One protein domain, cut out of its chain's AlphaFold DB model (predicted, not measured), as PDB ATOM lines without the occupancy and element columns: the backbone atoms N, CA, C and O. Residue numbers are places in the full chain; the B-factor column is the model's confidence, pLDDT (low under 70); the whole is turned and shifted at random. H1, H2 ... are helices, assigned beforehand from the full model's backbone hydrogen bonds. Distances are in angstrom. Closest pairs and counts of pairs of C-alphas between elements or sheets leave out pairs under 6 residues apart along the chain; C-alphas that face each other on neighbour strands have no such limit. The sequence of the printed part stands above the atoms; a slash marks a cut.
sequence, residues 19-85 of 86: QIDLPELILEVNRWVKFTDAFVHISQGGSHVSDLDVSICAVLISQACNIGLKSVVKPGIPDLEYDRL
ATOM      1  N   GLN A  19       6.094   2.444  31.350       89.69
ATOM      2  CA  GLN A  19       6.827   3.509  32.027       89.69
ATOM      3  C   GLN A  19       7.277   4.509  30.957       89.69
ATOM      4  O   GLN A  19       8.230   4.239  30.231       89.69
ATOM      5  N   ILE A  20       6.552   5.615  30.836       93.00
ATOM      6  CA  ILE A  20       6.825   6.714  29.905       93.00
ATOM      7  C   ILE A  20       6.858   8.016  30.699       93.00
ATOM      8  O   ILE A  20       6.083   8.181  31.649       93.00
ATOM      9  N   ASP A  21       7.766   8.926  30.355       92.69
ATOM     10  CA  ASP A  21       7.774  10.240  30.984       92.69
ATOM     11  C   ASP A  21       6.712  11.168  30.365       92.69
ATOM     12  O   ASP A  21       6.124  10.901  29.314       92.69
ATOM     13  N   LEU A  22       6.386  12.251  31.069       93.50
ATOM     14  CA  LEU A  22       5.336  13.162  30.620       93.50
ATOM     15  C   LEU A  22       5.677  13.868  29.281       93.50
ATOM     16  O   LEU A  22       4.771  13.987  28.451       93.50
ATOM     17  N   PRO A  23       6.927  14.320  29.029       94.06
ATOM     18  CA  PRO A  23       7.348  14.828  27.718       94.06
ATOM     19  C   PRO A  23       7.169  13.836  26.559       94.06
ATOM     20  O   PRO A  23       6.698  14.218  25.489       94.06
ATOM     21  N   GLU A  24       7.508  12.565  26.747       94.69
ATOM     22  CA  GLU A  24       7.310  11.526  25.738       94.69
ATOM     23  C   GLU A  24       5.818  11.256  25.519       94.69
ATOM     24  O   GLU A  24       5.360  11.198  24.373       94.69
ATOM     25  N   LEU A  25       5.038  11.184  26.602       95.25
ATOM     26  CA  LEU A  25       3.598  10.942  26.547       95.25
ATOM     27  C   LEU A  25       2.858  12.028  25.756       95.25
ATOM     28  O   LEU A  25       2.000  11.714  24.931       95.25
ATOM     29  N   ILE A  26       3.172  13.309  25.978       96.25
ATOM     30  CA  ILE A  26       2.490  14.399  25.264       96.25
ATOM     31  C   ILE A  26       2.807  14.386  23.760       96.25
ATOM     32  O   ILE A  26       1.917  14.640  22.946       96.25
ATOM     33  N   LEU A  27       4.038  14.024  23.382       96.50
ATOM     34  CA  LEU A  27       4.432  13.868  21.981       96.50
ATOM     35  C   LEU A  27       3.708  12.685  21.331       96.50
ATOM     36  O   LEU A  27       3.255  12.788  20.191       96.50
ATOM     37  N   GLU A  28       3.558  11.568  22.043       95.94
ATOM     38  CA  GLU A  28       2.803  10.409  21.560       95.94
ATOM     39  C   GLU A  28       1.322  10.740  21.351       95.94
ATOM     40  O   GLU A  28       0.774  10.476  20.278       95.94
ATOM     41  N   VAL A  29       0.695  11.404  22.324       96.12
ATOM     42  CA  VAL A  29      -0.688  11.874  22.194       96.12
ATOM     43  C   VAL A  29      -0.818  12.800  20.989       96.12
ATOM     44  O   VAL A  29      -1.756  12.647  20.203       96.12
ATOM     45  N   ASN A  30       0.139  13.708  20.775       97.25
ATOM     46  CA  ASN A  30       0.113  14.568  19.600       97.25
ATOM     47  C   ASN A  30       0.180  13.776  18.287       97.25
ATOM     48  O   ASN A  30      -0.542  14.091  17.349       97.25
ATOM     49  N   ARG A  31       0.966  12.698  18.208       96.12
ATOM     50  CA  ARG A  31       0.988  11.845  17.003       96.12
ATOM     51  C   ARG A  31      -0.366  11.195  16.716       96.12
ATOM     52  O   ARG A  31      -0.683  10.964  15.552       96.12
ATOM     53  N   TRP A  32      -1.155  10.894  17.748       97.00
ATOM     54  CA  TRP A  32      -2.470  10.269  17.592       97.00
ATOM     55  C   TRP A  32      -3.560  11.261  17.202       97.00
ATOM     56  O   TRP A  32      -4.322  10.996  16.274       97.00
ATOM     57  N   VAL A  33      -3.653  12.385  17.917       96.62
ATOM     58  CA  VAL A  33      -4.780  13.324  17.767       96.62
ATOM     59  C   VAL A  33      -4.418  14.614  17.041       96.62
ATOM     60  O   VAL A  33      -5.316  15.362  16.668       96.62
ATOM     61  N   LYS A  34      -3.123  14.871  16.834       94.75
ATOM     62  CA  LYS A  34      -2.576  16.064  16.176       94.75
ATOM     63  C   LYS A  34      -3.105  17.368  16.764       94.75
ATOM     64  O   LYS A  34      -3.494  18.283  16.045       94.75
ATOM     65  N   PHE A  35      -3.151  17.462  18.093       94.81
ATOM     66  CA  PHE A  35      -3.706  18.644  18.756       94.81
ATOM     67  C   PHE A  35      -2.881  19.908  18.466       94.81
ATOM     68  O   PHE A  35      -3.421  21.011  18.523       94.81
ATOM     69  N   THR A  36      -1.593  19.770  18.132       93.88
ATOM     70  CA  THR A  36      -0.742  20.902  17.745       93.88
ATOM     71  C   THR A  36      -1.168  21.545  16.426       93.88
ATOM     72  O   THR A  36      -0.886  22.720  16.222       93.88
ATOM     73  N   ASP A  37      -1.911  20.840  15.567       90.69
ATOM     74  CA  ASP A  37      -2.420  21.387  14.299       90.69
ATOM     75  C   ASP A  37      -3.476  22.485  14.530       90.69
ATOM     76  O   ASP A  37      -3.748  23.296  13.647       90.69
ATOM     77  N   ALA A  38      -4.062  22.548  15.733       90.19
ATOM     78  CA  ALA A  38      -4.971  23.620  16.128       90.19
ATOM     79  C   ALA A  38      -4.251  24.961  16.382       90.19
ATOM     80  O   ALA A  38      -4.906  26.004  16.464       90.19
ATOM     81  N   PHE A  39      -2.920  24.958  16.510       87.31
ATOM     82  CA  PHE A  39      -2.121  26.162  16.715       87.31
ATOM     83  C   PHE A  39      -1.797  26.790  15.358       87.31
ATOM     84  O   PHE A  39      -0.860  26.401  14.664       87.31
ATOM     85  N   VAL A  40      -2.594  27.784  14.975       78.50
ATOM     86  CA  VAL A  40      -2.416  28.542  13.732       78.50
ATOM     87  C   VAL A  40      -1.533  29.767  13.943       78.50
ATOM     88  O   VAL A  40      -1.676  30.508  14.916       78.50
ATOM     89  N   HIS A  41      -0.626  29.998  12.996       74.69
ATOM     90  CA  HIS A  41       0.257  31.158  13.008       74.69
ATOM     91  C   HIS A  41      -0.547  32.459  12.851       74.69
ATOM     92  O   HIS A  41      -1.406  32.566  11.975       74.69
ATOM     93  N   ILE A  42      -0.261  33.466  13.685       77.31
ATOM     94  CA  ILE A  42      -1.008  34.736  13.678       77.31
ATOM     95  C   ILE A  42      -0.729  35.576  12.424       77.31
ATOM     96  O   ILE A  42      -1.583  36.347  11.985       77.31
ATOM     97  N   SER A  43       0.455  35.424  11.823       66.62
ATOM     98  CA  SER A  43       0.761  36.045  10.538       66.62
ATOM     99  C   SER A  43       0.398  35.069   9.417       66.62
ATOM    100  O   SER A  43       0.857  33.930   9.387       66.62
ATOM    101  N   GLN A  44      -0.435  35.512   8.476       56.81
ATOM    102  CA  GLN A  44      -0.860  34.721   7.311       56.81
ATOM    103  C   GLN A  44       0.279  34.432   6.309       56.81
ATOM    104  O   GLN A  44       0.043  33.862   5.246       56.81
ATOM    105  N   GLY A  45       1.515  34.838   6.614       57.72
ATOM    106  CA  GLY A  45       2.694  34.459   5.850       57.72
ATOM    107  C   GLY A  45       3.129  33.072   6.292       57.72
ATOM    108  O   GLY A  45       3.527  32.907   7.441       57.72
ATOM    109  N   GLY A  46       3.030  32.089   5.396       55.03
ATOM    110  CA  GLY A  46       3.418  30.699   5.635       55.03
ATOM    111  C   GLY A  46       4.898  30.551   5.981       55.03
ATOM    112  O   GLY A  46       5.704  30.166   5.140       55.03
ATOM    113  N   SER A  47       5.259  30.860   7.221       58.66
ATOM    114  CA  SER A  47       6.518  30.455   7.820       58.66
ATOM    115  C   SER A  47       6.310  29.046   8.347       58.66
ATOM    116  O   SER A  47       5.727  28.840   9.412       58.66
ATOM    117  N   HIS A  48       6.714  28.059   7.553       65.31
ATOM    118  CA  HIS A  48       6.703  26.672   7.987       65.31
ATOM    119  C   HIS A  48       7.907  26.469   8.907       65.31
ATOM    120  O   HIS A  48       8.995  26.114   8.460       65.31
ATOM    121  N   VAL A  49       7.736  26.761  10.196       76.56
ATOM    122  CA  VAL A  49       8.744  26.415  11.200       76.56
ATOM    123  C   VAL A  49       8.727  24.893  11.339       76.56
ATOM    124  O   VAL A  49       7.678  24.312  11.625       76.56
ATOM    125  N   SER A  50       9.855  24.239  11.066       83.00
ATOM    126  CA  SER A  50       9.992  22.789  11.236       83.00
ATOM    127  C   SER A  50       9.793  22.407  12.702       83.00
ATOM    128  O   SER A  50      10.130  23.189  13.587       83.00
ATOM    129  N   ASP A  51       9.210  21.235  12.960       88.44
ATOM    130  CA  ASP A  51       9.128  20.648  14.307       88.44
ATOM    131  C   ASP A  51       8.495  21.592  15.354       88.44
ATOM    132  O   ASP A  51       8.960  21.723  16.488       88.44
ATOM    133  N   LEU A  52       7.475  22.360  14.945       89.94
ATOM    134  CA  LEU A  52       6.746  23.293  15.818       89.94
ATOM    135  C   LEU A  52       5.933  22.577  16.895       89.94
ATOM    136  O   LEU A  52       5.756  23.099  17.994       89.94
ATOM    137  N   ASP A  53       5.480  21.368  16.596       92.94
ATOM    138  CA  ASP A  53       4.806  20.495  17.540       92.94
ATOM    139  C   ASP A  53       5.669  20.188  18.772       92.94
ATOM    140  O   ASP A  53       5.154  20.218  19.892       92.94
ATOM    141  N   VAL A  54       6.979  19.990  18.590       95.62
ATOM    142  CA  VAL A  54       7.938  19.777  19.687       95.62
ATOM    143  C   VAL A  54       7.992  20.996  20.607       95.62
ATOM    144  O   VAL A  54       7.856  20.857  21.825       95.62
ATOM    145  N   SER A  55       8.129  22.198  20.041       95.62
ATOM    146  CA  SER A  55       8.173  23.443  20.815       95.62
ATOM    147  C   SER A  55       6.862  23.706  21.556       95.62
ATOM    148  O   SER A  55       6.884  24.058  22.735       95.62
ATOM    149  N   ILE A  56       5.713  23.479  20.909       95.50
ATOM    150  CA  ILE A  56       4.397  23.612  21.552       95.50
ATOM    151  C   ILE A  56       4.286  22.641  22.730       95.50
ATOM    152  O   ILE A  56       3.900  23.050  23.826       95.50
ATOM    153  N   CYS A  57       4.664  21.373  22.543       97.06
ATOM    154  CA  CYS A  57       4.643  20.384  23.619       97.06
ATOM    155  C   CYS A  57       5.558  20.795  24.781       97.06
ATOM    156  O   CYS A  57       5.140  20.723  25.935       97.06
ATOM    157  N   ALA A  58       6.764  21.296  24.502       97.38
ATOM    158  CA  ALA A  58       7.686  21.779  25.528       97.38
ATOM    159  C   ALA A  58       7.088  22.933  26.354       97.38
ATOM    160  O   ALA A  58       7.134  22.903  27.588       97.38
ATOM    161  N   VAL A  59       6.466  23.919  25.698       96.88
ATOM    162  CA  VAL A  59       5.784  25.027  26.384       96.88
ATOM    163  C   VAL A  59       4.603  24.514  27.209       96.88
ATOM    164  O   VAL A  59       4.469  24.893  28.373       96.88
ATOM    165  N   LEU A  60       3.779  23.612  26.666       96.88
ATOM    166  CA  LEU A  60       2.648  23.025  27.393       96.88
ATOM    167  C   LEU A  60       3.100  22.285  28.653       96.88
ATOM    168  O   LEU A  60       2.511  22.495  29.710       96.88
ATOM    169  N   ILE A  61       4.164  21.482  28.576       97.38
ATOM    170  CA  ILE A  61       4.755  20.813  29.744       97.38
ATOM    171  C   ILE A  61       5.246  21.831  30.766       97.38
ATOM    172  O   ILE A  61       4.955  21.710  31.954       97.38
ATOM    173  N   SER A  62       5.964  22.858  30.310       97.88
ATOM    174  CA  SER A  62       6.480  23.906  31.185       97.88
ATOM    175  C   SER A  62       5.369  24.589  31.990       97.88
ATOM    176  O   SER A  62       5.495  24.751  33.209       97.88
ATOM    177  N   GLN A  63       4.270  24.939  31.315       96.25
ATOM    178  CA  GLN A  63       3.115  25.610  31.909       96.25
ATOM    179  C   GLN A  63       2.294  24.665  32.789       96.25
ATOM    180  O   GLN A  63       2.012  24.989  33.939       96.25
ATOM    181  N   ALA A  64       1.952  23.473  32.291       96.69
ATOM    182  CA  ALA A  64       1.139  22.503  33.023       96.69
ATOM    183  C   ALA A  64       1.824  22.025  34.311       96.69
ATOM    184  O   ALA A  64       1.162  21.809  35.327       96.69
ATOM    185  N   CYS A  65       3.153  21.900  34.287       96.94
ATOM    186  CA  CYS A  65       3.937  21.466  35.439       96.94
ATOM    187  C   CYS A  65       4.424  22.622  36.325       96.94
ATOM    188  O   CYS A  65       5.002  22.358  37.377       96.94
ATOM    189  N   ASN A  66       4.205  23.887  35.943       97.25
ATOM    190  CA  ASN A  66       4.704  25.074  36.654       97.25
ATOM    191  C   ASN A  66       6.234  25.076  36.875       97.25
ATOM    192  O   ASN A  66       6.721  25.538  37.905       97.25
ATOM    193  N   ILE A  67       7.002  24.550  35.915       96.38
ATOM    194  CA  ILE A  67       8.467  24.386  36.034       96.38
ATOM    195  C   ILE A  67       9.271  25.509  35.361       96.38
ATOM    196  O   ILE A  67      10.473  25.631  35.579       96.38
ATOM    197  N   GLY A  68       8.616  26.363  34.569       96.81
ATOM    198  CA  GLY A  68       9.272  27.434  33.814       96.81
ATOM    199  C   GLY A  68      10.039  26.927  32.584       96.81
ATOM    200  O   GLY A  68      10.337  25.738  32.451       96.81
ATOM    201  N   LEU A  69      10.308  27.817  31.619       96.81
ATOM    202  CA  LEU A  69      10.837  27.415  30.304       96.81
ATOM    203  C   LEU A  69      12.255  26.838  30.381       96.81
ATOM    204  O   LEU A  69      12.592  25.927  29.637       96.81
ATOM    205  N   LYS A  70      13.079  27.295  31.333       96.75
ATOM    206  CA  LYS A  70      14.460  26.806  31.498       96.75
ATOM    207  C   LYS A  70      14.549  25.292  31.714       96.75
ATOM    208  O   LYS A  70      15.569  24.711  31.371       96.75
ATOM    209  N   SER A  71      13.505  24.664  32.258       96.31
ATOM    210  CA  SER A  71      13.458  23.215  32.479       96.31
ATOM    211  C   SER A  71      13.221  22.398  31.208       96.31
ATOM    212  O   SER A  71      13.457  21.195  31.228       96.31
ATOM    213  N   VAL A  72      12.759  23.026  30.125       96.56
ATOM    214  CA  VAL A  72      12.509  22.373  28.826       96.56
ATOM    215  C   VAL A  72      13.436  22.880  27.716       96.56
ATOM    216  O   VAL A  72      13.429  22.338  26.615       96.56
ATOM    217  N   VAL A  73      14.254  23.896  28.004       97.81
ATOM    218  CA  VAL A  73      15.236  24.446  27.065       97.81
ATOM    219  C   VAL A  73      16.436  23.521  26.933       97.81
ATOM    220  O   VAL A  73      16.997  23.055  27.926       97.81
ATOM    221  N   LYS A  74      16.873  23.309  25.692       96.81
ATOM    222  CA  LYS A  74      18.054  22.515  25.374       96.81
ATOM    223  C   LYS A  74      18.914  23.221  24.320       96.81
ATOM    224  O   LYS A  74      18.623  23.103  23.131       96.81
ATOM    225  N   PRO A  75      19.993  23.906  24.742       95.56
ATOM    226  CA  PRO A  75      20.898  24.586  23.822       95.56
ATOM    227  C   PRO A  75      21.491  23.622  22.790       95.56
ATOM    228  O   PRO A  75      21.874  22.496  23.122       95.56
ATOM    229  N   GLY A  76      21.576  24.070  21.544       94.56
ATOM    230  CA  GLY A  76      22.011  23.280  20.397       94.56
ATOM    231  C   GLY A  76      20.920  22.399  19.783       94.56
ATOM    232  O   GLY A  76      21.189  21.751  18.771       94.56
ATOM    233  N   ILE A  77      19.707  22.365  20.349       95.62
ATOM    234  CA  ILE A  77      18.529  21.790  19.692       95.62
ATOM    235  C   ILE A  77      17.643  22.949  19.244       95.62
ATOM    236  O   ILE A  77      16.987  23.535  20.105       95.62
ATOM    237  N   PRO A  78      17.582  23.259  17.930       93.81
ATOM    238  CA  PRO A  78      16.818  24.392  17.406       93.81
ATOM    239  C   PRO A  78      15.402  24.458  17.971       93.81
ATOM    240  O   PRO A  78      14.914  25.530  18.310       93.81
ATOM    241  N   ASP A  79      14.787  23.292  18.158       94.50
ATOM    242  CA  ASP A  79      13.389  23.162  18.549       94.50
ATOM    243  C   ASP A  79      13.086  23.471  20.013       94.50
ATOM    244  O   ASP A  79      11.934  23.683  20.398       94.50
ATOM    245  N   LEU A  80      14.140  23.520  20.819       96.25
ATOM    246  CA  LEU A  80      14.107  23.712  22.259       96.25
ATOM    247  C   LEU A  80      15.065  24.836  22.682       96.25
ATOM    248  O   LEU A  80      15.409  24.938  23.860       96.25
ATOM    249  N   GLU A  81      15.516  25.673  21.745       96.62
ATOM    250  CA  GLU A  81      16.245  26.895  22.079       96.62
ATOM    251  C   GLU A  81      15.338  27.862  22.837       96.62
ATOM    252  O   GLU A  81      14.146  27.965  22.551       96.62
ATOM    253  N   TYR A  82      15.905  28.612  23.786       95.94
ATOM    254  CA  TYR A  82      15.128  29.541  24.616       95.94
ATOM    255  C   TYR A  82      14.325  30.529  23.764       95.94
ATOM    256  O   TYR A  82      13.120  30.659  23.962       95.94
ATOM    257  N   ASP A  83      14.977  31.139  22.772       94.06
ATOM    258  CA  ASP A  83      14.370  32.126  21.872       94.06
ATOM    259  C   ASP A  83      13.246  31.535  21.011       94.06
ATOM    260  O   ASP A  83      12.382  32.266  20.539       94.06
ATOM    261  N   ARG A  84      13.233  30.210  20.801       92.00
ATOM    262  CA  ARG A  84      12.150  29.538  20.075       92.00
ATOM    263  C   ARG A  84      10.902  29.355  20.940       92.00
ATOM    264  O   ARG A  84       9.800  29.271  20.405       92.00
ATOM    265  N   LEU A  85      11.066  29.252  22.259       94.12
ATOM    266  CA  LEU A  85       9.987  28.939  23.202       94.12
ATOM    267  C   LEU A  85       9.312  30.184  23.809       94.12
ATOM    268  O   LEU A  85       8.431  30.031  24.660       94.12
TER     269      LEU A  85
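Overview. This is residues 19 to 85 of the 86 residues of the protein "Tn3 family transposase" of Clostridium sp. HV4-5-A1G (UniProt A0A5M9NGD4). H3 runs through the middle of a small helical domain, with H1 crossing one side of it and short H2 beside its first turns; on the other side the unnamed stretch from 65 to 85 folds back and packs on it with Val 72, Asp 79 and Leu 85. A loop sticks out at residues 42 to 48. The 67 printed residues hold H1, H2 and H3 in that order and no named strand; the class is all helix, though the helices hold 29 residues, under half. It is compact, with a radius of gyration of the C-alphas of 12.3 A and spans of 39 by 28 by 21 A.

Arrangement. Look first at H1, residues 22 to 33, and H3, residues 52 to 64: they touch, closest at the C-alphas of Ile 26 and Cys 57, 6.6 A apart, at a steep tilt of 52 degrees, opposite ways. H2, residues 35 to 38, touches H3 at residues 53 to 57 alone, closest at the C-alphas of Thr 36 and Asp 53, 5.6 A. H1 and H2 are close but not clearly touching, with the C-alphas of Asn 30 and Thr 36 closest at 6.7 A. In H1 and H3 every O i to N i+4 pair is within hydrogen-bond range; H2 is too short for one.

Along the chain. Find C-alpha 22 at (5.336, 13.162, 30.620); from there H1 runs 16.4 A. H3 runs 18.1 A to C-alpha 64 at (1.139, 22.503, 33.023).

Size, cuts and confidence. The C-alphas of Gln 19 and Gly 45 are farthest apart, 40.7 A. The link from H2 to H3 is long; the printed part has no cut. Residues 43 to 48 have pLDDT under 70.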